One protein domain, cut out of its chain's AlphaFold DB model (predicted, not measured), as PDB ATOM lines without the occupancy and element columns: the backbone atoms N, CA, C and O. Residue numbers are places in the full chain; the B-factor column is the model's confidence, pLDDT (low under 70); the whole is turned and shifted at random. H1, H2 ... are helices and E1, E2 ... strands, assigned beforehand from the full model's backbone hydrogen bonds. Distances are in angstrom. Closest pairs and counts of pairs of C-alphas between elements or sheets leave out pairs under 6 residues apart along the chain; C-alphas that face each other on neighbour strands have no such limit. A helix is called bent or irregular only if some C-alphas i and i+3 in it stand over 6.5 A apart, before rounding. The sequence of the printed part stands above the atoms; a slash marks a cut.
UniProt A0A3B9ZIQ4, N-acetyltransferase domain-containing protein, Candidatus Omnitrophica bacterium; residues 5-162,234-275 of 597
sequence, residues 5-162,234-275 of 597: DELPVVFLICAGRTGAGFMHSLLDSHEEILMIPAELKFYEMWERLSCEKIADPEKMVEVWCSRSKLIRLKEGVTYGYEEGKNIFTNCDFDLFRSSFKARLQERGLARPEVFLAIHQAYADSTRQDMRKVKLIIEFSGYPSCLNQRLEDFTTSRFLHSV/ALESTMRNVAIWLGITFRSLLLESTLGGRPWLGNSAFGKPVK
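AT A GLANCE: This is residues 5 to 162 and 234 to 275 of the 597 residues of the protein "N-acetyltransferase domain-containing protein" of Candidatus Omnitrophica bacterium (UniProt A0A3B9ZIQ4). A small parallel sheet, E2, E1, E3, stands between two groups of helices: H1 covers one face, with H9 and H8 beyond it toward one end of the longest axis, and H2, H3 and the helical hairpin H5 and H6 form a larger lobe toward the other end. H7 joins E2 to E3, and H4 lies close to H3 and H5. The printed part has 200 residues with nine named helices and three named strands, in the order E1 H1 H2 H3 H4 H5 H6 E2 H7 E3 H8 H9; of the 107 residues in named elements helices hold 88 and strands 19, and the class is mostly helix. The whole is compact, with a radius of gyration of the C-alphas of 16.3 A, and rounded, spanning 48 by 40 by 32 A.

IN THESE COORDINATES: E1, residues 9 to 14, begins at C-alpha 9 (146.250, 112.487, 146.676) and is 16.5 A long. H1 is residues 20 to 27, H2 42 to 52, H3 57 to 67 and H4 71 to 75. H2 is irregular, but only just: C-alphas 48 and 51 are 6.51 A apart. H5, residues 93 to 107, measures 20.5 A, and H6, residues 111 to 125, 21.3 A. E2, residues 135 to 141, measures 18.1 A. H7 is residues 146 to 152, E3 157 to 162, H8 235 to 246, and H9 252 to 255, ending at C-alpha 255 (167.526, 106.197, 144.673).

HOW THE PARTS SIT: E1 is the inner strand, parallel to E2 at 24 degrees, with N 10 and O 136 2.8 A apart, and to E3 at 20 degrees, with N 11 and O 157 2.9 A apart. E1, H1 to H6 and E2 form a strand-helix-strand unit, two parallel neighbour strands with helices between; E2, H7 and E3 form a split one, with E1 between its strands and a right-handed crossover. H1 is on the sheet at a height of 8.9 A, over E1 and along the strands, at 18 degrees on the local plane. H1 touches H9, closest at the C-alphas of Leu 26 and Leu 254, 5.1 A. H8 touches H9 with residues 235 to 239 alone, closest at the C-alphas of Glu 236 and Leu 255, 6.5 A. H2, H6, H7 and H8 only graze the sheet. H5 and H6 touch at a steep tilt of 39 degrees, opposite ways, with the C-alphas of Phe 100 and Ala 121 closest at 4.9 A. H3 touches H5, closest at the C-alphas of Pro 57 and Leu 104, 5.8 A. Every O i to N i+4 pair is within hydrogen-bond range in H1 and H3 to H8, and 5 of 7 in H2; H9 is too short for one.

THE WHOLE: The C-alphas farthest apart, of Asp 56 and Ala 234, are 48.8 A apart. Residues 163 to 233 are not printed, and C-alphas 162 and 234 are 14.9 A apart across the cut. The links H1 to H2 and H4 to H5 are long. Mean pLDDT of the printed part is 88.9; residue 51 and residues 76 to 88 are under 70.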
ATOM      1  N   ASP A   5     139.766 105.653 148.194       86.69
ATOM      2  CA  ASP A   5     139.149 106.947 148.540       86.69
ATOM      3  C   ASP A   5     139.626 107.534 149.881       86.69
ATOM      4  O   ASP A   5     139.524 108.741 150.092       86.69
ATOM      5  N   GLU A   6     140.207 106.722 150.766       90.00
ATOM      6  CA  GLU A   6     140.797 107.177 152.033       90.00
ATOM      7  C   GLU A   6     142.241 107.686 151.866       90.00
ATOM      8  O   GLU A   6     142.828 108.240 152.800       90.00
ATOM      9  N   LEU A   7     142.856 107.470 150.697       95.31
ATOM     10  CA  LEU A   7     144.257 107.806 150.465       95.31
ATOM     11  C   LEU A   7     144.424 109.291 150.101       95.31
ATOM     12  O   LEU A   7     143.761 109.786 149.188       95.31
ATOM     13  N   PRO A   8     145.370 110.016 150.727       96.62
ATOM     14  CA  PRO A   8     145.706 111.366 150.303       96.62
ATOM     15  C   PRO A   8     146.267 111.359 148.875       96.62
ATOM     16  O   PRO A   8     147.133 110.552 148.530       96.62
ATOM     17  N   VAL A   9     145.812 112.317 148.067       98.19
ATOM     18  CA  VAL A   9     146.250 112.487 146.676       98.19
ATOM     19  C   VAL A   9     147.352 113.540 146.596       98.19
ATOM     20  O   VAL A   9     147.224 114.650 147.127       98.19
ATOM     21  N   VAL A  10     148.442 113.198 145.912       98.50
ATOM     22  CA  VAL A  10     149.543 114.109 145.600       98.50
ATOM     23  C   VAL A  10     149.675 114.251 144.089       98.50
ATOM     24  O   VAL A  10     149.830 113.269 143.368       98.50
ATOM     25  N   PHE A  11     149.657 115.485 143.598       98.31
ATOM     26  CA  PHE A  11     149.850 115.773 142.179       98.31
ATOM     27  C   PHE A  11     151.302 116.162 141.906       98.31
ATOM     28  O   PHE A  11     151.799 117.152 142.452       98.31
ATOM     29  N   LEU A  12     151.980 115.408 141.037       97.81
ATOM     30  CA  LEU A  12     153.303 115.764 140.524       97.81
ATOM     31  C   LEU A  12     153.151 116.706 139.323       97.81
ATOM     32  O   LEU A  12     152.669 116.315 138.258       97.81
ATOM     33  N   ILE A  13     153.576 117.958 139.495       96.62
ATOM     34  CA  ILE A  13     153.406 119.032 138.506       96.62
ATOM     35  C   ILE A  13     154.737 119.678 138.102       96.62
ATOM     36  O   ILE A  13     155.704 119.717 138.867       96.62
ATOM     37  N   CYS A  14     154.783 120.232 136.893       94.44
ATOM     38  CA  CYS A  14     155.936 120.954 136.358       94.44
ATOM     39  C   CYS A  14     155.559 121.943 135.249       94.44
ATOM     40  O   CYS A  14     154.683 121.675 134.433       94.44
ATOM     41  N   ALA A  15     156.284 123.056 135.135       92.50
ATOM     42  CA  ALA A  15     156.135 123.989 134.015       92.50
ATOM     43  C   ALA A  15     157.242 123.782 132.966       92.50
ATOM     44  O   ALA A  15     158.336 124.333 133.084       92.50
ATOM     45  N   GLY A  16     156.957 123.006 131.918       89.19
ATOM     46  CA  GLY A  16     157.912 122.703 130.845       89.19
ATOM     47  C   GLY A  16     158.705 121.417 131.094       89.19
ATOM     48  O   GLY A  16     158.163 120.440 131.602       89.19
ATOM     49  N   ARG A  17     159.988 121.395 130.716       90.25
ATOM     50  CA  ARG A  17     160.889 120.237 130.848       90.25
ATOM     51  C   ARG A  17     161.824 120.402 132.049       90.25
ATOM     52  O   ARG A  17     163.008 120.720 131.910       90.25
ATOM     53  N   THR A  18     161.279 120.153 133.237       92.25
ATOM     54  CA  THR A  18     161.974 120.327 134.527       92.25
ATOM     55  C   THR A  18     162.610 119.050 135.075       92.25
ATOM     56  O   THR A  18     163.221 119.095 136.129       92.25
ATOM     57  N   GLY A  19     162.470 117.913 134.385       90.12
ATOM     58  CA  GLY A  19     162.926 116.613 134.893       90.12
ATOM     59  C   GLY A  19     161.907 115.887 135.775       90.12
ATOM     60  O   GLY A  19     162.265 114.927 136.447       90.12
ATOM     61  N   ALA A  20     160.626 116.271 135.726       92.19
ATOM     62  CA  ALA A  20     159.554 115.576 136.441       92.19
ATOM     63  C   ALA A  20     159.460 114.074 136.109       92.19
ATOM     64  O   ALA A  20     159.101 113.295 136.976       92.19
ATOM     65  N   GLY A  21     159.850 113.653 134.898       90.69
ATOM     66  CA  GLY A  21     159.955 112.229 134.560       90.69
ATOM     67  C   GLY A  21     161.030 111.482 135.359       90.69
ATOM     68  O   GLY A  21     160.802 110.341 135.727       90.69
ATOM     69  N   PHE A  22     162.156 112.134 135.678       92.69
ATOM     70  CA  PHE A  22     163.188 111.551 136.545       92.69
ATOM     71  C   PHE A  22     162.719 111.492 138.005       92.69
ATOM     72  O   PHE A  22     162.962 110.523 138.705       92.69
ATOM     73  N   MET A  23     161.977 112.500 138.469       94.62
ATOM     74  CA  MET A  23     161.332 112.429 139.785       94.62
ATOM     75  C   MET A  23     160.316 111.290 139.864       94.62
ATOM     76  O   MET A  23     160.290 110.539 140.830       94.62
ATOM     77  N   HIS A  24     159.462 111.188 138.845       94.19
ATOM     78  CA  HIS A  24     158.444 110.154 138.733       94.19
ATOM     79  C   HIS A  24     159.084 108.766 138.771       94.19
ATOM     80  O   HIS A  24     158.627 107.922 139.529       94.19
ATOM     81  N   SER A  25     160.197 108.562 138.064       93.19
ATOM     82  CA  SER A  25     160.897 107.279 138.081       93.19
ATOM     83  C   SER A  25     161.584 106.943 139.407       93.19
ATOM     84  O   SER A  25     161.757 105.769 139.704       93.19
ATOM     85  N   LEU A  26     161.964 107.933 140.220       96.06
ATOM     86  CA  LEU A  26     162.503 107.707 141.573       96.06
ATOM     87  C   LEU A  26     161.414 107.378 142.608       96.06
ATOM     88  O   LEU A  26     161.712 106.859 143.677       96.06
ATOM     89  N   LEU A  27     160.158 107.735 142.331       96.44
ATOM     90  CA  LEU A  27     159.008 107.430 143.194       96.44
ATOM     91  C   LEU A  27     158.328 106.109 142.808       96.44
ATOM     92  O   LEU A  27     157.477 105.610 143.545       96.44
ATOM     93  N   ASP A  28     158.666 105.567 141.640       92.56
ATOM     94  CA  ASP A  28     158.124 104.317 141.128       92.56
ATOM     95  C   ASP A  28     158.528 103.138 142.022       92.56
ATOM     96  O   ASP A  28     159.537 103.171 142.723       92.56
ATOM     97  N   SER A  29     157.707 102.088 142.023       89.19
ATOM     98  CA  SER A  29     157.954 100.832 142.753       89.19
ATOM     99  C   SER A  29     157.995 100.917 144.286       89.19
ATOM    100  O   SER A  29     158.089  99.883 144.951       89.19
ATOM    101  N   HIS A  30     157.863 102.102 144.883       96.00
ATOM    102  CA  HIS A  30     157.769 102.237 146.331       96.00
ATOM    103  C   HIS A  30     156.439 101.672 146.856       96.00
ATOM    104  O   HIS A  30     155.369 102.172 146.520       96.00
ATOM    105  N   GLU A  31     156.482 100.670 147.739       95.25
ATOM    106  CA  GLU A  31     155.281  99.937 148.189       95.25
ATOM    107  C   GLU A  31     154.232 100.794 148.922       95.25
ATOM    108  O   GLU A  31     153.057 100.439 148.966       95.25
ATOM    109  N   GLU A  32     154.644 101.937 149.480       97.75
ATOM    110  CA  GLU A  32     153.739 102.888 150.141       97.75
ATOM    111  C   GLU A  32     153.090 103.898 149.172       97.75
ATOM    112  O   GLU A  32     152.286 104.726 149.604       97.75
ATOM    113  N   ILE A  33     153.421 103.849 147.876       97.62
ATOM    114  CA  ILE A  33     152.926 104.765 146.841       97.62
ATOM    115  C   ILE A  33     152.103 103.981 145.811       97.62
ATOM    116  O   ILE A  33     152.601 103.057 145.170       97.62
ATOM    117  N   LEU A  34     150.850 104.386 145.596       96.88
ATOM    118  CA  LEU A  34     150.067 103.966 144.432       96.88
ATOM    119  C   LEU A  34     150.267 104.988 143.312       96.88
ATOM    120  O   LEU A  34     149.838 106.138 143.422       96.88
ATOM    121  N   MET A  35     150.943 104.581 142.239       93.81
ATOM    122  CA  MET A  35     151.275 105.463 141.125       93.81
ATOM    123  C   MET A  35     151.269 104.698 139.808       93.81
ATOM    124  O   MET A  35     151.922 103.670 139.665       93.81
ATOM    125  N   ILE A  36     150.557 105.243 138.825       92.31
ATOM    126  CA  ILE A  36     150.548 104.706 137.465       92.31
ATOM    127  C   ILE A  36     151.852 105.136 136.770       92.31
ATOM    128  O   ILE A  36     152.213 106.319 136.843       92.31
ATOM    129  N   PRO A  37     152.558 104.237 136.053       88.50
ATOM    130  CA  PRO A  37     153.843 104.507 135.407       88.50
ATOM    131  C   PRO A  37     153.688 105.333 134.110       88.50
ATOM    132  O   PRO A  37     154.280 105.046 133.067       88.50
ATOM    133  N   ALA A  38     152.860 106.377 134.153       85.88
ATOM    134  CA  ALA A  38     152.575 107.271 133.044       85.88
ATOM    135  C   ALA A  38     152.227 108.683 133.542       85.88
ATOM    136  O   ALA A  38     151.582 108.865 134.568       85.88
ATOM    137  N   GLU A  39     152.592 109.694 132.749       86.50
ATOM    138  CA  GLU A  39     152.086 111.065 132.909       86.50
ATOM    139  C   GLU A  39     150.607 111.095 132.482       86.50
ATOM    140  O   GLU A  39     150.331 111.383 131.317       86.50
ATOM    141  N   LEU A  40     149.680 110.717 133.367       87.56
ATOM    142  CA  LEU A  40     148.279 110.426 133.036       87.56
ATOM    143  C   LEU A  40     147.542 111.638 132.446       87.56
ATOM    144  O   LEU A  40     146.784 111.466 131.491       87.56
ATOM    145  N   LYS A  41     147.819 112.853 132.946       88.75
ATOM    146  CA  LYS A  41     147.109 114.088 132.552       88.75
ATOM    147  C   LYS A  41     145.599 113.935 132.694       88.75
ATOM    148  O   LYS A  41     144.841 114.239 131.767       88.75
ATOM    149  N   PHE A  42     145.174 113.372 133.826       93.88
ATOM    150  CA  PHE A  42     143.788 112.950 134.016       93.88
ATOM    151  C   PHE A  42     142.801 114.091 133.738       93.88
ATOM    152  O   PHE A  42     141.879 113.932 132.947       93.88
ATOM    153  N   TYR A  43     143.026 115.269 134.321       93.56
ATOM    154  CA  TYR A  43     142.103 116.399 134.198       93.56
ATOM    155  C   TYR A  43     142.068 116.987 132.787       93.56
ATOM    156  O   TYR A  43     141.008 117.349 132.287       93.56
ATOM    157  N   GLU A  44     143.211 117.053 132.114       89.81
ATOM    158  CA  GLU A  44     143.298 117.484 130.722       89.81
ATOM    159  C   GLU A  44     142.552 116.522 129.798       89.81
ATOM    160  O   GLU A  44     141.931 116.952 128.825       89.81
ATOM    161  N   MET A  45     142.640 115.219 130.077       88.38
ATOM    162  CA  MET A  45     141.884 114.205 129.353       88.38
ATOM    163  C   MET A  45     140.390 114.328 129.658       88.38
ATOM    164  O   MET A  45     139.586 114.319 128.733       88.38
ATOM    165  N   TRP A  46     140.026 114.524 130.924       91.62
ATOM    166  CA  TRP A  46     138.644 114.718 131.348       91.62
ATOM    167  C   TRP A  46     137.973 115.877 130.608       91.62
ATOM    168  O   TRP A  46     136.917 115.690 130.018       91.62
ATOM    169  N   GLU A  47     138.604 117.053 130.559       88.25
ATOM    170  CA  GLU A  47     138.076 118.228 129.842       88.25
ATOM    171  C   GLU A  47     137.913 117.989 128.332       88.25
ATOM    172  O   GLU A  47     137.080 118.609 127.679       88.25
ATOM    173  N   ARG A  48     138.705 117.083 127.748       83.25
ATOM    174  CA  ARG A  48     138.558 116.708 126.334       83.25
ATOM    175  C   ARG A  48     137.409 115.741 126.105       83.25
ATOM    176  O   ARG A  48     136.845 115.761 125.021       83.25
ATOM    177  N   LEU A  49     137.124 114.879 127.076       82.00
ATOM    178  CA  LEU A  49     136.070 113.871 126.989       82.00
ATOM    179  C   LEU A  49     134.718 114.383 127.483       82.00
ATOM    180  O   LEU A  49     133.686 113.859 127.078       82.00
ATOM    181  N   SER A  50     134.695 115.406 128.336       74.50
ATOM    182  CA  SER A  50     133.468 115.964 128.915       74.50
ATOM    183  C   SER A  50     132.488 116.477 127.853       74.50
ATOM    184  O   SER A  50     131.276 116.429 128.069       74.50
ATOM    185  N   CYS A  51     132.973 116.884 126.673       61.12
ATOM    186  CA  CYS A  51     132.119 117.255 125.542       61.12
ATOM    187  C   CYS A  51     131.313 116.076 124.962       61.12
ATOM    188  O   CYS A  51     130.302 116.307 124.305       61.12
ATOM    189  N   GLU A  52     131.708 114.830 125.238       75.12
ATOM    190  CA  GLU A  52     131.048 113.614 124.748       75.12
ATOM    191  C   GLU A  52     129.933 113.115 125.682       75.12
ATOM    192  O   GLU A  52     129.242 112.160 125.329       75.12
ATOM    193  N   LYS A  53     129.742 113.756 126.854       79.56
ATOM    194  CA  LYS A  53     128.685 113.462 127.848       79.56
ATOM    195  C   LYS A  53     128.457 111.955 128.067       79.56
ATOM    196  O   LYS A  53     127.333 111.462 128.007       79.56
ATOM    197  N   ILE A  54     129.543 111.213 128.286       86.00
ATOM    198  CA  ILE A  54     129.506 109.754 128.433       86.00
ATOM    199  C   ILE A  54     128.810 109.391 129.751       86.00
ATOM    200  O   ILE A  54     129.311 109.721 130.823       86.00
ATOM    201  N   ALA A  55     127.675 108.696 129.656       86.31
ATOM    202  CA  ALA A  55     126.869 108.251 130.797       86.31
ATOM    203  C   ALA A  55     126.878 106.723 131.002       86.31
ATOM    204  O   ALA A  55     126.244 106.225 131.927       86.31
ATOM    205  N   ASP A  56     127.596 105.983 130.155       92.44
ATOM    206  CA  ASP A  56     127.701 104.525 130.217       92.44
ATOM    207  C   ASP A  56     129.104 104.092 130.701       92.44
ATOM    208  O   ASP A  56     130.105 104.543 130.124       92.44
ATOM    209  N   PRO A  57     129.212 103.231 131.735       93.81
ATOM    210  CA  PRO A  57     130.496 102.741 132.238       93.81
ATOM    211  C   PRO A  57     131.348 102.007 131.199       93.81
ATOM    212  O   PRO A  57     132.562 102.205 131.183       93.81
ATOM    213  N   GLU A  58     130.758 101.189 130.320       94.25
ATOM    214  CA  GLU A  58     131.525 100.445 129.307       94.25
ATOM    215  C   GLU A  58     132.175 101.409 128.310       94.25
ATOM    216  O   GLU A  58     133.388 101.366 128.087       94.25
ATOM    217  N   LYS A  59     131.393 102.359 127.791       93.50
ATOM    218  CA  LYS A  59     131.885 103.410 126.901       93.50
ATOM    219  C   LYS A  59     132.950 104.278 127.574       93.50
ATOM    220  O   LYS A  59     133.915 104.682 126.924       93.50
ATOM    221  N   MET A  60     132.817 104.555 128.874       93.94
ATOM    222  CA  MET A  60     133.844 105.273 129.634       93.94
ATOM    223  C   MET A  60     135.161 104.485 129.643       93.94
ATOM    224  O   MET A  60     136.208 105.045 129.308       93.94
ATOM    225  N   VAL A  61     135.120 103.185 129.949       95.31
ATOM    226  CA  VAL A  61     136.306 102.312 129.913       95.31
ATOM    227  C   VAL A  61     136.927 102.292 128.521       95.31
ATOM    228  O   VAL A  61     138.138 102.477 128.402       95.31
ATOM    229  N   GLU A  62     136.125 102.108 127.474       93.31
ATOM    230  CA  GLU A  62     136.589 102.077 126.085       93.31
ATOM    231  C   GLU A  62     137.351 103.356 125.720       93.31
ATOM    232  O   GLU A  62     138.499 103.300 125.266       93.31
ATOM    233  N   VAL A  63     136.743 104.519 125.958       91.38
ATOM    234  CA  VAL A  63     137.311 105.820 125.595       91.38
ATOM    235  C   VAL A  63     138.587 106.108 126.385       91.38
ATOM    236  O   VAL A  63     139.597 106.516 125.805       91.38
ATOM    237  N   TRP A  64     138.592 105.855 127.695       92.50
ATOM    238  CA  TRP A  64     139.786 106.052 128.516       92.50
ATOM    239  C   TRP A  64     140.908 105.085 128.137       92.50
ATOM    240  O   TRP A  64     142.061 105.503 128.045       92.50
ATOM    241  N   CYS A  65     140.602 103.823 127.849       91.75
ATOM    242  CA  CYS A  65     141.615 102.829 127.502       91.75
ATOM    243  C   CYS A  65     142.168 102.987 126.080       91.75
ATOM    244  O   CYS A  65     143.274 102.521 125.831       91.75
ATOM    245  N   SER A  66     141.443 103.638 125.164       87.94
ATOM    246  CA  SER A  66     141.853 103.798 123.757       87.94
ATOM    247  C   SER A  66     142.394 105.187 123.411       87.94
ATOM    248  O   SER A  66     143.297 105.310 122.587       87.94
ATOM    249  N   ARG A  67     141.855 106.249 124.021       86.00
ATOM    250  CA  ARG A  67     142.145 107.643 123.635       86.00
ATOM    251  C   ARG A  67     142.959 108.409 124.672       86.00
ATOM    252  O   ARG A  67     143.379 109.531 124.387       86.00
ATOM    253  N   SER A  68     143.189 107.830 125.851       86.81
ATOM    254  CA  SER A  68     144.084 108.388 126.868       86.81
ATOM    255  C   SER A  68     145.438 107.677 126.873       86.81
ATOM    256  O   SER A  68     145.671 106.706 126.155       86.81
ATOM    257  N   LYS A  69     146.345 108.128 127.740       84.44
ATOM    258  CA  LYS A  69     147.640 107.473 127.940       84.44
ATOM    259  C   LYS A  69     147.556 106.127 128.659       84.44
ATOM    260  O   LYS A  69     148.578 105.455 128.730       84.44
ATOM    261  N   LEU A  70     146.384 105.708 129.139       88.62
ATOM    262  CA  LEU A  70     146.190 104.366 129.695       88.62
ATOM    263  C   LEU A  70     146.429 103.260 128.661       88.62
ATOM    264  O   LEU A  70     146.852 102.176 129.051       88.62
ATOM    265  N   ILE A  71     146.286 103.540 127.357       84.44
ATOM    266  CA  ILE A  71     146.654 102.590 126.291       84.44
ATOM    267  C   ILE A  71     148.111 102.114 126.412       84.44
ATOM    268  O   ILE A  71     148.439 100.983 126.067       84.44
ATOM    269  N   ARG A  72     148.986 102.934 127.007       80.38
ATOM    270  CA  ARG A  72     150.395 102.596 127.240       80.38
ATOM    271  C   ARG A  72     150.588 101.435 128.208       80.38
ATOM    272  O   ARG A  72     151.614 100.769 128.134       80.38
ATOM    273  N   LEU A  73     149.620 101.182 129.092       84.19
ATOM    274  CA  LEU A  73     149.628 100.004 129.961       84.19
ATOM    275  C   LEU A  73     149.456  98.712 129.152       84.19
ATOM    276  O   LEU A  73     150.002  97.688 129.546       84.19
ATOM    277  N   LYS A  74     148.758  98.768 128.009       83.75
ATOM    278  CA  LYS A  74     148.638  97.661 127.052       83.75
ATOM    279  C   LYS A  74     149.878  97.534 126.173       83.75
ATOM    280  O   LYS A  74     150.382  96.440 125.957       83.75
ATOM    281  N   GLU A  75     150.356  98.660 125.648       73.69
ATOM    282  CA  GLU A  75     151.462  98.698 124.683       73.69
ATOM    283  C   GLU A  75     152.836  98.487 125.326       73.69
ATOM    284  O   GLU A  75     153.805  98.288 124.602       73.69
ATOM    285  N   GLY A  76     152.945  98.604 126.656       65.81
ATOM    286  CA  GLY A  76     154.203  98.600 127.412       65.81
ATOM    287  C   GLY A  76     155.203  99.671 126.959       65.81
ATOM    288  O   GLY A  76     156.413  99.504 127.112       65.81
ATOM    289  N   VAL A  77     154.693 100.772 126.393       58.56
ATOM    290  CA  VAL A  77     155.462 101.951 125.971       58.56
ATOM    291  C   VAL A  77     155.214 103.079 126.965       58.56
ATOM    292  O   VAL A  77     154.275 103.868 126.849       58.56
ATOM    293  N   THR A  78     156.069 103.179 127.972       58.03
ATOM    294  CA  THR A  78     155.998 104.226 128.997       58.03
ATOM    295  C   THR A  78     156.835 105.459 128.605       58.03
ATOM    296  O   THR A  78     157.559 105.468 127.608       58.03
ATOM    297  N   TYR A  79     156.696 106.592 129.306       57.75
ATOM    298  CA  TYR A  79     157.462 107.800 128.951       57.75
ATOM    299  C   TYR A  79     158.967 107.600 129.217       57.75
ATOM    300  O   TYR A  79     159.374 107.335 130.345       57.75
ATOM    301  N   GLY A  80     159.794 107.786 128.182       51.38
ATOM    302  CA  GLY A  80     161.232 107.476 128.221       51.38
ATOM    303  C   GLY A  80     161.611 106.166 127.521       51.38
ATOM    304  O   GLY A  80     162.778 105.795 127.522       51.38
ATOM    305  N   TYR A  81     160.653 105.477 126.893       52.31
ATOM    306  CA  TYR A  81     160.930 104.336 126.023       52.31
ATOM    307  C   TYR A  81     161.127 104.756 124.559       52.31
ATOM    308  O   TYR A  81     160.360 105.558 124.025       52.31
ATOM    309  N   GLU A  82     162.157 104.202 123.912       45.69
ATOM    310  CA  GLU A  82     162.344 104.275 122.460       45.69
ATOM    311  C   GLU A  82     161.509 103.182 121.773       45.69
ATOM    312  O   GLU A  82     161.461 102.035 122.220       45.69
ATOM    313  N   GLU A  83     160.849 103.549 120.673       41.38
ATOM    314  CA  GLU A  83     160.082 102.644 119.812       41.38
ATOM    315  C   GLU A  83     160.936 101.429 119.390       41.38
ATOM    316  O   GLU A  83     162.038 101.582 118.859       41.38
ATOM    317  N   GLY A  84     160.419 100.212 119.597       49.00
ATOM    318  CA  GLY A  84     160.959  98.990 118.988       49.00
ATOM    319  C   GLY A  84     162.004  98.197 119.781       49.00
ATOM    320  O   GLY A  84     162.562  97.252 119.223       49.00
ATOM    321  N   LYS A  85     162.284  98.513 121.055       47.50
ATOM    322  CA  LYS A  85     163.195  97.703 121.893       47.50
ATOM    323  C   LYS A  85     162.599  97.430 123.281       47.50
ATOM    324  O   LYS A  85     162.676  98.269 124.167       47.50
ATOM    325  N   ASN A  86     162.045  96.226 123.447       49.91
ATOM    326  CA  ASN A  86     161.561  95.614 124.697       49.91
ATOM    327  C   ASN A  86     160.389  96.319 125.401       49.91
ATOM    328  O   ASN A  86     160.548  96.919 126.461       49.91
ATOM    329  N   ILE A  87     159.203  96.155 124.817       59.22
ATOM    330  CA  ILE A  87     157.892  96.446 125.411       59.22
ATOM    331  C   ILE A  87     157.766  95.743 126.775       59.22
ATOM    332  O   ILE A  87     157.903  94.522 126.849       59.22
ATOM    333  N   PHE A  88     157.506  96.495 127.849       65.62
ATOM    334  CA  PHE A  88     157.242  95.923 129.172       65.62
ATOM    335  C   PHE A  88     156.071  96.631 129.854       65.62
ATOM    336  O   PHE A  88     156.017  97.857 129.924       65.62
ATOM    337  N   THR A  89     155.164  95.835 130.411       73.62
ATOM    338  CA  THR A  89     154.108  96.288 131.312       73.62
ATOM    339  C   THR A  89     154.037  95.340 132.504       73.62
ATOM    340  O   THR A  89     154.111  94.124 132.338       73.62
ATOM    341  N   ASN A  90     153.935  95.892 133.712       80.12
ATOM    342  CA  ASN A  90     153.658  95.128 134.932       80.12
ATOM    343  C   ASN A  90     152.147  94.967 135.186       80.12
ATOM    344  O   ASN A  90     151.756  94.429 136.216       80.12
ATOM    345  N   CYS A  91     151.317  95.479 134.275       88.62
ATOM    346  CA  CYS A  91     149.870  95.550 134.389       88.62
ATOM    347  C   CYS A  91     149.223  94.455 133.537       88.62
ATOM    348  O   CYS A  91     149.434  94.412 132.323       88.62
ATOM    349  N   ASP A  92     148.389  93.620 134.154       93.00
ATOM    350  CA  ASP A  92     147.423  92.800 133.423       93.00
ATOM    351  C   ASP A  92     146.320  93.717 132.867       93.00
ATOM    352  O   ASP A  92     145.452  94.200 133.597       93.00
ATOM    353  N   PHE A  93     146.392  94.032 131.574       92.75
ATOM    354  CA  PHE A  93     145.527  95.052 130.983       92.75
ATOM    355  C   PHE A  93     144.057  94.621 130.880       92.75
ATOM    356  O   PHE A  93     143.165  95.467 130.974       92.75
ATOM    357  N   ASP A  94     143.783  93.328 130.723       94.50
ATOM    358  CA  ASP A  94     142.408  92.828 130.672       94.50
ATOM    359  C   ASP A  94     141.785  92.831 132.075       94.50
ATOM    360  O   ASP A  94     140.635  93.258 132.253       94.50
ATOM    361  N   LEU A  95     142.574  92.488 133.102       96.56
ATOM    362  CA  LEU A  95     142.179  92.678 134.498       96.56
ATOM    363  C   LEU A  95     141.985  94.165 134.840       96.56
ATOM    364  O   LEU A  95     141.016  94.522 135.507       96.56
ATOM    365  N   PHE A  96     142.850  95.051 134.339       96.69
ATOM    366  CA  PHE A  96     142.688  96.498 134.504       96.69
ATOM    367  C   PHE A  96     141.351  96.977 133.931       96.69
ATOM    368  O   PHE A  96     140.602  97.666 134.618       96.69
ATOM    369  N   ARG A  97     141.019  96.603 132.687       97.06
ATOM    370  CA  ARG A  97     139.763  97.020 132.039       97.06
ATOM    371  C   ARG A  97     138.532  96.507 132.779       97.06
ATOM    372  O   ARG A  97     137.598  97.276 133.006       97.06
ATOM    373  N   SER A  98     138.533  95.227 133.146       97.38
ATOM    374  CA  SER A  98     137.409  94.609 133.855       97.38
ATOM    375  C   SER A  98     137.233  95.182 135.265       97.38
ATOM    376  O   SER A  98     136.109  95.530 135.630       97.38
ATOM    377  N   SER A  99     138.322  95.389 136.018       97.19
ATOM    378  CA  SER A  99     138.262  96.072 137.318       97.19
ATOM    379  C   SER A  99     137.781  97.514 137.165       97.19
ATOM    380  O   SER A  99     136.859  97.925 137.867       97.19
ATOM    381  N   PHE A 100     138.320  98.270 136.203       97.44
ATOM    382  CA  PHE A 100     137.915  99.655 135.972       97.44
ATOM    383  C   PHE A 100     136.408  99.762 135.714       97.44
ATOM    384  O   PHE A 100     135.735 100.563 136.364       97.44
ATOM    385  N   LYS A 101     135.855  98.892 134.859       97.50
ATOM    386  CA  LYS A 101     134.408  98.798 134.626       97.50
ATOM    387  C   LYS A 101     133.635  98.546 135.921       97.50
ATOM    388  O   LYS A 101     132.698  99.286 136.215       97.50
ATOM    389  N   ALA A 102     134.034  97.535 136.693       96.81
ATOM    390  CA  ALA A 102     133.358  97.173 137.936       96.81
ATOM    391  C   ALA A 102     133.351  98.341 138.941       96.81
ATOM    392  O   ALA A 102     132.320  98.636 139.540       96.81
ATOM    393  N   ARG A 103     134.469  99.074 139.067       95.56
ATOM    394  CA  ARG A 103     134.552 100.251 139.951       95.56
ATOM    395  C   ARG A 103     133.677 101.404 139.483       95.56
ATOM    396  O   ARG A 103     133.094 102.075 140.323       95.56
ATOM    397  N   LEU A 104     133.559 101.634 138.176       95.94
ATOM    398  CA  LEU A 104     132.647 102.652 137.647       95.94
ATOM    399  C   LEU A 104     131.177 102.304 137.901       95.94
ATOM    400  O   LEU A 104     130.381 103.198 138.171       95.94
ATOM    401  N   GLN A 105     130.814 101.022 137.836       95.12
ATOM    402  CA  GLN A 105     129.460 100.566 138.164       95.12
ATOM    403  C   GLN A 105     129.140 100.738 139.657       95.12
ATOM    404  O   GLN A 105     128.008 101.061 139.999       95.12
ATOM    405  N   GLU A 106     130.134 100.567 140.533       93.19
ATOM    406  CA  GLU A 106     130.003 100.757 141.984       93.19
ATOM    407  C   GLU A 106     129.972 102.244 142.388       93.19
ATOM    408  O   GLU A 106     129.156 102.653 143.209       93.19
ATOM    409  N   ARG A 107     130.876 103.055 141.826       89.38
ATOM    410  CA  ARG A 107     131.145 104.438 142.263       89.38
ATOM    411  C   ARG A 107     130.410 105.503 141.455       89.38
ATOM    412  O   ARG A 107     130.267 106.638 141.897       89.38
ATOM    413  N   GLY A 108     129.960 105.155 140.254       92.69
ATOM    414  CA  GLY A 108     129.424 106.097 139.285       92.69
ATOM    415  C   GLY A 108     130.503 106.767 138.432       92.69
ATOM    416  O   GLY A 108     131.675 106.392 138.416       92.69
ATOM    417  N   LEU A 109     130.071 107.771 137.668       94.44
ATOM    418  CA  LEU A 109     130.851 108.384 136.586       94.44
ATOM    419  C   LEU A 109     131.257 109.836 136.875       94.44
ATOM    420  O   LEU A 109     131.623 110.570 135.959       94.44
ATOM    421  N   ALA A 110     131.178 110.281 138.130       93.75
ATOM    422  CA  ALA A 110     131.675 111.600 138.508       93.75
ATOM    423  C   ALA A 110     133.206 111.666 138.353       93.75
ATOM    424  O   ALA A 110     133.904 110.673 138.539       93.75
ATOM    425  N   ARG A 111     133.746 112.850 138.043       94.69
ATOM    426  CA  ARG A 111     135.188 113.062 137.806       94.69
ATOM    427  C   ARG A 111     136.112 112.463 138.888       94.69
ATOM    428  O   ARG A 111     137.006 111.708 138.501       94.69
ATOM    429  N   PRO A 112     135.926 112.734 140.198       95.88
ATOM    430  CA  PRO A 112     136.747 112.105 141.237       95.88
ATOM    431  C   PRO A 112     136.581 110.580 141.288       95.88
ATOM    432  O   PRO A 112     137.560 109.869 141.496       95.88
ATOM    433  N   GLU A 113     135.387 110.054 141.015       95.69
ATOM    434  CA  GLU A 113     135.136 108.608 141.033       95.69
ATOM    435  C   GLU A 113     135.838 107.886 139.888       95.69
ATOM    436  O   GLU A 113     136.454 106.844 140.102       95.69
ATOM    437  N   VAL A 114     135.853 108.472 138.687       96.25
ATOM    438  CA  VAL A 114     136.621 107.923 137.560       96.25
ATOM    439  C   VAL A 114     138.126 107.975 137.849       96.25
ATOM    440  O   VAL A 114     138.839 107.020 137.539       96.25
ATOM    441  N   PHE A 115     138.616 109.051 138.481       97.06
ATOM    442  CA  PHE A 115     140.013 109.144 138.920       97.06
ATOM    443  C   PHE A 115     140.372 107.995 139.871       97.06
ATOM    444  O   PHE A 115     141.359 107.291 139.642       97.06
ATOM    445  N   LEU A 116     139.572 107.785 140.918       97.19
ATOM    446  CA  LEU A 116     139.815 106.749 141.925       97.19
ATOM    447  C   LEU A 116     139.654 105.342 141.334       97.19
ATOM    448  O   LEU A 116     140.470 104.467 141.620       97.19
ATOM    449  N   ALA A 117     138.673 105.138 140.453       97.06
ATOM    450  CA  ALA A 117     138.445 103.877 139.753       97.06
ATOM    451  C   ALA A 117     139.644 103.471 138.881       97.06
ATOM    452  O   ALA A 117     140.047 102.311 138.916       97.06
ATOM    453  N   ILE A 118     140.266 104.415 138.164       96.81
ATOM    454  CA  ILE A 118     141.487 104.164 137.378       96.81
ATOM    455  C   ILE A 118     142.648 103.718 138.276       96.81
ATOM    456  O   ILE A 118     143.347 102.757 137.953       96.81
ATOM    457  N   HIS A 119     142.863 104.394 139.406       96.94
ATOM    458  CA  HIS A 119     143.968 104.061 140.310       96.94
ATOM    459  C   HIS A 119     143.733 102.729 141.034       96.94
ATOM    460  O   HIS A 119     144.659 101.930 141.144       96.94
ATOM    461  N   GLN A 120     142.498 102.446 141.456       96.38
ATOM    462  CA  GLN A 120     142.128 101.150 142.030       96.38
ATOM    463  C   GLN A 120     142.285 100.018 141.008       96.38
ATOM    464  O   GLN A 120     142.856  98.984 141.336       96.38
ATOM    465  N   ALA A 121     141.843 100.218 139.765       96.75
ATOM    466  CA  ALA A 121     142.003  99.226 138.707       96.75
ATOM    467  C   ALA A 121     143.478  98.919 138.416       96.75
ATOM    468  O   ALA A 121     143.824  97.767 138.167       96.75
ATOM    469  N   TYR A 122     144.354  99.929 138.492       95.50
ATOM    470  CA  TYR A 122     145.799  99.731 138.370       95.50
ATOM    471  C   TYR A 122     146.391  98.951 139.552       95.50
ATOM    472  O   TYR A 122     147.229  98.070 139.356       95.50
ATOM    473  N   ALA A 123     145.951  99.238 140.779       95.44
ATOM    474  CA  ALA A 123     146.369  98.478 141.955       95.44
ATOM    475  C   ALA A 123     145.964  96.997 141.839       95.44
ATOM    476  O   ALA A 123     146.774  96.109 142.108       95.44
ATOM    477  N   ASP A 124     144.739  96.732 141.379       95.44
ATOM    478  CA  ASP A 124     144.223  95.377 141.177       95.44
ATOM    479  C   ASP A 124     145.014  94.634 140.088       95.44
ATOM    480  O   ASP A 124     145.453  93.501 140.296       95.44
ATOM    481  N   SER A 125     145.255  95.283 138.943       95.12
ATOM    482  CA  SER A 125     145.938  94.673 137.794       95.12
ATOM    483  C   SER A 125     147.427  94.410 138.006       95.12
ATOM    484  O   SER A 125     148.020  93.601 137.292       95.12
ATOM    485  N   THR A 126     148.033  95.084 138.983       93.12
ATOM    486  CA  THR A 126     149.428  94.884 139.398       93.12
ATOM    487  C   THR A 126     149.556  94.083 140.695       93.12
ATOM    488  O   THR A 126     150.672  93.804 141.134       93.12
ATOM    489  N   ARG A 127     148.428  93.678 141.299       93.62
ATOM    490  CA  ARG A 127     148.354  92.962 142.584       93.62
ATOM    491  C   ARG A 127     149.076  93.699 143.719       93.62
ATOM    492  O   ARG A 127     149.761  93.086 144.539       93.62
ATOM    493  N   GLN A 128     148.939  95.022 143.764       92.50
ATOM    494  CA  GLN A 128     149.585  95.858 144.771       92.50
ATOM    495  C   GLN A 128     149.014  95.597 146.179       92.50
ATOM    496  O   GLN A 128     147.800  95.535 146.378       92.50
ATOM    497  N   ASP A 129     149.885  95.481 147.190       94.38
ATOM    498  CA  ASP A 129     149.459  95.305 148.587       94.38
ATOM    499  C   ASP A 129     148.943  96.623 149.186       94.38
ATOM    500  O   ASP A 129     149.684  97.416 149.775       94.38
ATOM    501  N   MET A 130     147.632  96.829 149.086       94.62
ATOM    502  CA  MET A 130     146.943  98.027 149.572       94.62
ATOM    503  C   MET A 130     147.044  98.256 151.088       94.62
ATOM    504  O   MET A 130     146.723  99.346 151.560       94.62
ATOM    505  N   ARG A 131     147.502  97.278 151.886       94.38
ATOM    506  CA  ARG A 131     147.746  97.486 153.328       94.38
ATOM    507  C   ARG A 131     148.953  98.390 153.579       94.38
ATOM    508  O   ARG A 131     149.004  99.046 154.618       94.38
ATOM    509  N   LYS A 132     149.905  98.422 152.643       95.62
ATOM    510  CA  LYS A 132     151.142  99.210 152.739       95.62
ATOM    511  C   LYS A 132     151.006 100.601 152.128       95.62
ATOM    512  O   LYS A 132     151.682 101.528 152.566       95.62
ATOM    513  N   VAL A 133     150.119 100.760 151.146       97.56
ATOM    514  CA  VAL A 133     149.906 102.029 150.446       97.56
ATOM    515  C   VAL A 133     149.453 103.124 151.422       97.56
ATOM    516  O   VAL A 133     148.534 102.946 152.228       97.56
ATOM    517  N   LYS A 134     150.117 104.281 151.349       97.56
ATOM    518  CA  LYS A 134     149.855 105.465 152.177       97.56
ATOM    519  C   LYS A 134     149.314 106.649 151.390       97.56
ATOM    520  O   LYS A 134     148.694 107.511 152.000       97.56
ATOM    521  N   LEU A 135     149.564 106.722 150.083       98.12
ATOM    522  CA  LEU A 135     149.127 107.830 149.239       98.12
ATOM    523  C   LEU A 135     149.037 107.435 147.765       98.12
ATOM    524  O   LEU A 135     149.660 106.466 147.328       98.12
ATOM    525  N   ILE A 136     148.312 108.255 147.008       98.38
ATOM    526  CA  ILE A 136     148.282 108.222 145.546       98.38
ATOM    527  C   ILE A 136     149.174 109.343 145.022       98.38
ATOM    528  O   ILE A 136     149.065 110.481 145.485       98.38
ATOM    529  N   ILE A 137     150.024 109.045 144.039       98.06
ATOM    530  CA  ILE A 137     150.726 110.073 143.264       98.06
ATOM    531  C   ILE A 137     150.254 110.001 141.815       98.06
ATOM    532  O   ILE A 137     150.487 109.008 141.130       98.06
ATOM    533  N   GLU A 138     149.630 111.075 141.328       96.38
ATOM    534  CA  GLU A 138     149.306 111.221 139.906       96.38
ATOM    535  C   GLU A 138     150.289 112.185 139.242       96.38
ATOM    536  O   GLU A 138     150.519 113.309 139.705       96.38
ATOM    537  N   PHE A 139     150.892 111.741 138.137       93.94
ATOM    538  CA  PHE A 139     151.785 112.580 137.353       93.94
ATOM    539  C   PHE A 139     151.008 113.408 136.320       93.94
ATOM    540  O   PHE A 139     150.857 113.027 135.158       93.94
ATOM    541  N   SER A 140     150.571 114.587 136.765       90.50
ATOM    542  CA  SER A 140     149.813 115.567 135.979       90.50
ATOM    543  C   SER A 140     150.637 116.236 134.872       90.50
ATOM    544  O   SER A 140     150.126 116.536 133.794       90.50
ATOM    545  N   GLY A 141     151.913 116.527 135.136       88.88
ATOM    546  CA  GLY A 141     152.738 117.317 134.221       88.88
ATOM    547  C   GLY A 141     152.404 118.811 134.272       88.88
ATOM    548  O   GLY A 141     152.571 119.450 135.312       88.88
ATOM    549  N   TYR A 142     152.002 119.405 133.143       89.00
ATOM    550  CA  TYR A 142     151.754 120.854 133.049       89.00
ATOM    551  C   TYR A 142     150.632 121.300 134.012       89.00
ATOM    552  O   TYR A 142     149.628 120.603 134.111       89.00
ATOM    553  N   PRO A 143     150.746 122.453 134.708       90.56
ATOM    554  CA  PRO A 143     149.832 122.864 135.782       90.56
ATOM    555  C   PRO A 143     148.512 123.448 135.246       90.56
ATOM    556  O   PRO A 143     148.145 124.582 135.554       90.56
ATOM    557  N   SER A 144     147.814 122.708 134.388       88.81
ATOM    558  CA  SER A 144     146.466 123.065 133.947       88.81
ATOM    559  C   SER A 144     145.428 122.534 134.941       88.81
ATOM    560  O   SER A 144     145.793 121.771 135.822       88.81
ATOM    561  N   CYS A 145     144.163 122.954 134.859       91.44
ATOM    562  CA  CYS A 145     143.045 122.449 135.678       91.44
ATOM    563  C   CYS A 145     143.315 122.327 137.202       91.44
ATOM    564  O   CYS A 145     142.901 121.364 137.852       91.44
ATOM    565  N   LEU A 146     144.072 123.263 137.789       92.94
ATOM    566  CA  LEU A 146     144.451 123.202 139.210       92.94
ATOM    567  C   LEU A 146     143.261 123.410 140.155       92.94
ATOM    568  O   LEU A 146     143.246 122.844 141.243       92.94
ATOM    569  N   ASN A 147     142.276 124.219 139.758       91.06
ATOM    570  CA  ASN A 147     141.085 124.451 140.578       91.06
ATOM    571  C   ASN A 147     140.227 123.189 140.660       91.06
ATOM    572  O   ASN A 147     139.891 122.785 141.763       91.06
ATOM    573  N   GLN A 148     140.013 122.504 139.535       94.06
ATOM    574  CA  GLN A 148     139.300 121.229 139.482       94.06
ATOM    575  C   GLN A 148     139.931 120.170 140.400       94.06
ATOM    576  O   GLN A 148     139.223 119.452 141.094       94.06
ATOM    577  N   ARG A 149     141.269 120.109 140.459       95.81
ATOM    578  CA  ARG A 149     141.994 119.221 141.389       95.81
ATOM    579  C   ARG A 149     141.705 119.547 142.855       95.81
ATOM    580  O   ARG A 149     141.552 118.640 143.663       95.81
ATOM    581  N   LEU A 150     141.658 120.834 143.200       93.88
ATOM    582  CA  LEU A 150     141.355 121.293 144.558       93.88
ATOM    583  C   LEU A 150     139.872 121.141 144.919       93.88
ATOM    584  O   LEU A 150     139.566 120.985 146.094       93.88
ATOM    585  N   GLU A 151     138.975 121.223 143.937       94.69
ATOM    586  CA  GLU A 151     137.539 120.969 144.098       94.69
ATOM    587  C   GLU A 151     137.286 119.491 144.403       94.69
ATOM    588  O   GLU A 151     136.621 119.176 145.383       94.69
ATOM    589  N   ASP A 152     137.873 118.597 143.604       95.75
ATOM    590  CA  ASP A 152     137.704 117.151 143.761       95.75
ATOM    591  C   ASP A 152     138.427 116.617 145.008       95.75
ATOM    592  O   ASP A 152     137.915 115.749 145.707       95.75
ATOM    593  N   PHE A 153     139.622 117.146 145.302       96.31
ATOM    594  CA  PHE A 153     140.472 116.694 146.403       96.31
ATOM    595  C   PHE A 153     140.954 117.889 147.232       96.31
ATOM    596  O   PHE A 153     142.080 118.381 147.082       96.31
ATOM    597  N   THR A 154     140.104 118.354 148.148       92.56
ATOM    598  CA  THR A 154     140.324 119.577 148.945       92.56
ATOM    599  C   THR A 154     141.573 119.545 149.824       92.56
ATOM    600  O   THR A 154     142.148 120.600 150.105       92.56
ATOM    601  N   THR A 155     142.033 118.357 150.223       91.44
ATOM    602  CA  THR A 155     143.240 118.125 151.036       91.44
ATOM    603  C   THR A 155     144.463 117.717 150.211       91.44
ATOM    604  O   THR A 155     145.520 117.454 150.787       91.44
ATOM    605  N   SER A 156     144.355 117.702 148.876       96.06
ATOM    606  CA  SER A 156     145.452 117.295 147.993       96.06
ATOM    607  C   SER A 156     146.725 118.112 148.210       96.06
ATOM    608  O   SER A 156     146.703 119.300 148.558       96.06
ATOM    609  N   ARG A 157     147.860 117.443 148.000       97.50
ATOM    610  CA  ARG A 157     149.197 118.038 148.069       97.50
ATOM    611  C   ARG A 157     149.816 118.095 146.674       97.50
ATOM    612  O   ARG A 157     149.414 117.365 145.773       97.50
ATOM    613  N   PHE A 158     150.810 118.954 146.484       97.88
ATOM    614  CA  PHE A 158     151.453 119.165 145.191       97.88
ATOM    615  C   PHE A 158     152.966 119.047 145.319       97.88
ATOM    616  O   PHE A 158     153.606 119.829 146.026       97.88
ATOM    617  N   LEU A 159     153.527 118.076 144.604       97.81
ATOM    618  CA  LEU A 159     154.963 117.913 144.442       97.81
ATOM    619  C   LEU A 159     155.369 118.594 143.134       97.81
ATOM    620  O   LEU A 159     154.913 118.237 142.052       97.81
ATOM    621  N   HIS A 160     156.210 119.612 143.227       97.12
ATOM    622  CA  HIS A 160     156.601 120.447 142.103       97.12
ATOM    623  C   HIS A 160     158.051 120.173 141.707       97.12
ATOM    624  O   HIS A 160     158.978 120.372 142.490       97.12
ATOM    625  N   SER A 161     158.263 119.763 140.459       95.94
ATOM    626  CA  SER A 161     159.602 119.687 139.876       95.94
ATOM    627  C   SER A 161     159.962 121.020 139.220       95.94
ATOM    628  O   SER A 161     159.247 121.493 138.334       95.94
ATOM    629  N   VAL A 162     161.103 121.591 139.607       94.69
ATOM    630  CA  VAL A 162     161.665 122.814 139.020       94.69
ATOM    631  C   VAL A 162     163.080 122.560 138.501       94.69
ATOM    632  O   VAL A 162     163.771 121.656 138.947       94.69
ATOM    633  N   ALA A 234     172.773 115.810 144.779       90.00
ATOM    634  CA  ALA A 234     172.528 115.438 146.165       90.00
ATOM    635  C   ALA A 234     171.288 114.525 146.268       90.00
ATOM    636  O   ALA A 234     170.363 114.793 147.044       90.00
ATOM    637  N   LEU A 235     171.247 113.466 145.447       95.06
ATOM    638  CA  LEU A 235     170.070 112.602 145.270       95.06
ATOM    639  C   LEU A 235     169.520 112.081 146.602       95.06
ATOM    640  O   LEU A 235     168.341 112.268 146.890       95.06
ATOM    641  N   GLU A 236     170.369 111.460 147.424       94.81
ATOM    642  CA  GLU A 236     169.924 110.804 148.653       94.81
ATOM    643  C   GLU A 236     169.303 111.785 149.648       94.81
ATOM    644  O   GLU A 236     168.170 111.587 150.083       94.81
ATOM    645  N   SER A 237     169.998 112.880 149.972       88.06
ATOM    646  CA  SER A 237     169.464 113.903 150.877       88.06
ATOM    647  C   SER A 237     168.178 114.529 150.337       88.06
ATOM    648  O   SER A 237     167.251 114.802 151.099       88.06
ATOM    649  N   THR A 238     168.090 114.713 149.017       89.62
ATOM    650  CA  THR A 238     166.891 115.253 148.369       89.62
ATOM    651  C   THR A 238     165.712 114.296 148.522       89.62
ATOM    652  O   THR A 238     164.640 114.711 148.963       89.62
ATOM    653  N   MET A 239     165.913 113.008 148.235       97.19
ATOM    654  CA  MET A 239     164.863 111.993 148.328       97.19
ATOM    655  C   MET A 239     164.469 111.670 149.772       97.19
ATOM    656  O   MET A 239     163.301 111.387 150.023       97.19
ATOM    657  N   ARG A 240     165.381 111.805 150.745       87.88
ATOM    658  CA  ARG A 240     165.040 111.761 152.181       87.88
ATOM    659  C   ARG A 240     164.049 112.862 152.554       87.88
ATOM    660  O   ARG A 240     163.033 112.575 153.180       87.88
ATOM    661  N   ASN A 241     164.293 114.096 152.115       85.31
ATOM    662  CA  ASN A 241     163.380 115.211 152.381       85.31
ATOM    663  C   ASN A 241     162.026 115.031 151.677       85.31
ATOM    664  O   ASN A 241     160.984 115.307 152.270       85.31
ATOM    665  N   VAL A 242     162.028 114.519 150.439       92.75
ATOM    666  CA  VAL A 242     160.792 114.174 149.717       92.75
ATOM    667  C   VAL A 242     160.008 113.092 150.465       92.75
ATOM    668  O   VAL A 242     158.805 113.254 150.658       92.75
ATOM    669  N   ALA A 243     160.666 112.032 150.939       94.31
ATOM    670  CA  ALA A 243     160.024 110.958 151.696       94.31
ATOM    671  C   ALA A 243     159.379 111.471 152.996       94.31
ATOM    672  O   ALA A 243     158.208 111.181 153.253       94.31
ATOM    673  N   ILE A 244     160.105 112.301 153.757       90.56
ATOM    674  CA  ILE A 244     159.599 112.952 154.976       90.56
ATOM    675  C   ILE A 244     158.345 113.770 154.662       90.56
ATOM    676  O   ILE A 244     157.322 113.603 155.321       90.56
ATOM    677  N   TRP A 245     158.395 114.617 153.631       93.06
ATOM    678  CA  TRP A 245     157.263 115.469 153.270       93.06
ATOM    679  C   TRP A 245     156.054 114.669 152.760       93.06
ATOM    680  O   TRP A 245     154.908 114.993 153.078       93.06
ATOM    681  N   LEU A 246     156.283 113.591 152.003       95.69
ATOM    682  CA  LEU A 246     155.217 112.695 151.548       95.69
ATOM    683  C   LEU A 246     154.605 111.878 152.698       95.69
ATOM    684  O   LEU A 246     153.432 111.505 152.599       95.69
ATOM    685  N   GLY A 247     155.341 111.667 153.793       94.31
ATOM    686  CA  GLY A 247     154.931 110.828 154.922       94.31
ATOM    687  C   GLY A 247     155.197 109.335 154.693       94.31
ATOM    688  O   GLY A 247     154.475 108.485 155.221       94.31
ATOM    689  N   ILE A 248     156.208 109.009 153.884       97.88
ATOM    690  CA  ILE A 248     156.629 107.634 153.584       97.88
ATOM    691  C   ILE A 248     157.982 107.322 154.220       97.88
ATOM    692  O   ILE A 248     158.778 108.204 154.540       97.88
ATOM    693  N   THR A 249     158.242 106.037 154.394       97.62
ATOM    694  CA  THR A 249     159.504 105.507 154.890       97.62
ATOM    695  C   THR A 249     160.560 105.658 153.809       97.62
ATOM    696  O   THR A 249     160.378 105.182 152.694       97.62
ATOM    697  N   PHE A 250     161.690 106.286 154.123       97.44
ATOM    698  CA  PHE A 250     162.793 106.341 153.172       97.44
ATOM    699  C   PHE A 250     163.390 104.941 152.950       97.44
ATOM    700  O   PHE A 250     163.749 104.257 153.910       97.44
ATOM    701  N   ARG A 251     163.534 104.534 151.684       95.44
ATOM    702  CA  ARG A 251     164.175 103.278 151.262       95.44
ATOM    703  C   ARG A 251     165.172 103.534 150.141       95.44
ATOM    704  O   ARG A 251     164.993 104.475 149.373       95.44
ATOM    705  N   SER A 252     166.173 102.661 150.007       94.44
ATOM    706  CA  SER A 252     167.173 102.733 148.929       94.44
ATOM    707  C   SER A 252     166.550 102.707 147.532       94.44
ATOM    708  O   SER A 252     167.094 103.326 146.627       94.44
ATOM    709  N   LEU A 253     165.375 102.087 147.378       93.25
ATOM    710  CA  LEU A 253     164.614 102.080 146.127       93.25
ATOM    711  C   LEU A 253     164.283 103.496 145.617       93.25
ATOM    712  O   LEU A 253     164.237 103.700 144.415       93.25
ATOM    713  N   LEU A 254     164.149 104.497 146.501       96.31
ATOM    714  CA  LEU A 254     163.951 105.901 146.101       96.31
ATOM    715  C   LEU A 254     165.182 106.526 145.422       96.31
ATOM    716  O   LEU A 254     165.134 107.680 144.997       96.31
ATOM    717  N   LEU A 255     166.304 105.808 145.376       95.81
ATOM    718  CA  LEU A 255     167.526 106.197 144.673       95.81
ATOM    719  C   LEU A 255     167.663 105.473 143.328       95.81
ATOM    720  O   LEU A 255     168.524 105.824 142.520       95.81
ATOM    721  N   GLU A 256     166.812 104.479 143.083       92.88
ATOM    722  CA  GLU A 256     166.773 103.709 141.853       92.88
ATOM    723  C   GLU A 256     165.703 104.285 140.936       92.88
ATOM    724  O   GLU A 256     164.566 104.529 141.320       92.88
ATOM    725  N   SER A 257     166.079 104.538 139.689       91.19
ATOM    726  CA  SER A 257     165.160 105.107 138.721       91.19
ATOM    727  C   SER A 257     164.456 103.984 137.968       91.19
ATOM    728  O   SER A 257     165.050 103.403 137.055       91.19
ATOM    729  N   THR A 258     163.195 103.715 138.292       89.12
ATOM    730  CA  THR A 258     162.396 102.643 137.683       89.12
ATOM    731  C   THR A 258     161.132 103.167 137.002       89.12
ATOM    732  O   THR A 258     160.774 104.335 137.114       89.12
ATOM    733  N   LEU A 259     160.475 102.328 136.207       86.50
ATOM    734  CA  LEU A 259     159.163 102.616 135.642       86.50
ATOM    735  C   LEU A 259     158.393 101.305 135.479       86.50
ATOM    736  O   LEU A 259     158.781 100.451 134.679       86.50
ATOM    737  N   GLY A 260     157.342 101.121 136.279       84.50
ATOM    738  CA  GLY A 260     156.639  99.843 136.381       84.50
ATOM    739  C   GLY A 260     157.511  98.721 136.958       84.50
ATOM    740  O   GLY A 260     157.341  97.566 136.578       84.50
ATOM    741  N   GLY A 261     158.490  99.028 137.816       84.56
ATOM    742  CA  GLY A 261     159.382  98.012 138.401       84.56
ATOM    743  C   GLY A 261     160.559  97.576 137.532       84.56
ATOM    744  O   GLY A 261     161.317  96.691 137.925       84.56
ATOM    745  N   ARG A 262     160.757  98.184 136.357       84.94
ATOM    746  CA  ARG A 262     161.950  97.973 135.517       84.94
ATOM    747  C   ARG A 262     162.841  99.208 135.508       84.94
ATOM    748  O   ARG A 262     162.317 100.307 135.662       84.94
ATOM    749  N   PRO A 263     164.157  99.075 135.258       86.19
ATOM    750  CA  PRO A 263     165.042 100.226 135.121       86.19
ATOM    751  C   PRO A 263     164.530 101.225 134.077       86.19
ATOM    752  O   PRO A 263     164.279 100.870 132.922       86.19
ATOM    753  N   TRP A 264     164.401 102.488 134.472       85.12
ATOM    754  CA  TRP A 264     163.977 103.554 133.578       85.12
ATOM    755  C   TRP A 264     165.056 103.817 132.528       85.12
ATOM    756  O   TRP A 264     166.217 104.092 132.846       85.12
ATOM    757  N   LEU A 265     164.674 103.773 131.252       79.00
ATOM    758  CA  LEU A 265     165.606 103.983 130.142       79.00
ATOM    759  C   LEU A 265     165.992 105.452 129.939       79.00
ATOM    760  O   LEU A 265     166.933 105.730 129.192       79.00
ATOM    761  N   GLY A 266     165.342 106.364 130.661       78.44
ATOM    762  CA  GLY A 266     165.656 107.781 130.645       78.44
ATOM    763  C   GLY A 266     164.943 108.554 129.545       78.44
ATOM    764  O   GLY A 266     164.336 108.006 128.635       78.44
ATOM    765  N   ASN A 267     165.038 109.878 129.601       78.06
ATOM    766  CA  ASN A 267     164.564 110.748 128.527       78.06
ATOM    767  C   ASN A 267     165.542 111.907 128.341       78.06
ATOM    768  O   ASN A 267     166.082 112.445 129.307       78.06
ATOM    769  N   SER A 268     165.776 112.309 127.097       80.81
ATOM    770  CA  SER A 268     166.604 113.461 126.778       80.81
ATOM    771  C   SER A 268     166.154 114.091 125.473       80.81
ATOM    772  O   SER A 268     165.968 113.409 124.471       80.81
ATOM    773  N   ALA A 269     166.072 115.420 125.453       77.75
ATOM    774  CA  ALA A 269     165.910 116.153 124.203       77.75
ATOM    775  C   ALA A 269     167.204 116.147 123.357       77.75
ATOM    776  O   ALA A 269     167.178 116.488 122.186       77.75
ATOM    777  N   PHE A 270     168.354 115.758 123.913       77.94
ATOM    778  CA  PHE A 270     169.663 115.876 123.253       77.94
ATOM    779  C   PHE A 270     170.203 114.523 122.755       77.94
ATOM    780  O   PHE A 270     171.392 114.234 122.873       77.94
ATOM    781  N   GLY A 271     169.326 113.674 122.214       72.31
ATOM    782  CA  GLY A 271     169.700 112.386 121.625       72.31
ATOM    783  C   GLY A 271     169.792 111.268 122.660       72.31
ATOM    784  O   GLY A 271     168.813 110.561 122.858       72.31
ATOM    785  N   LYS A 272     170.946 111.096 123.325       73.69
ATOM    786  CA  LYS A 272     171.144 109.981 124.273       73.69
ATOM    787  C   LYS A 272     170.238 110.132 125.507       73.69
ATOM    788  O   LYS A 272     170.335 111.175 126.172       73.69
ATOM    789  N   PRO A 273     169.406 109.124 125.838       76.00
ATOM    790  CA  PRO A 273     168.614 109.114 127.063       76.00
ATOM    791  C   PRO A 273     169.488 109.253 128.312       76.00
ATOM    792  O   PRO A 273     170.598 108.724 128.371       76.00
ATOM    793  N   VAL A 274     168.984 109.981 129.307       78.88
ATOM    794  CA  VAL A 274     169.657 110.184 130.596       78.88
ATOM    795  C   VAL A 274     169.013 109.258 131.618       78.88
ATOM    796  O   VAL A 274     167.833 109.424 131.923       78.88
ATOM    797  N   LYS A 275     169.783 108.289 132.117       81.62
ATOM    798  CA  LYS A 275     169.333 107.262 133.062       81.62
ATOM    799  C   LYS A 275     169.801 107.633 134.463       81.62
ATOM    800  O   LYS A 275     170.981 107.497 134.765       81.62
TER     801      LYS A 275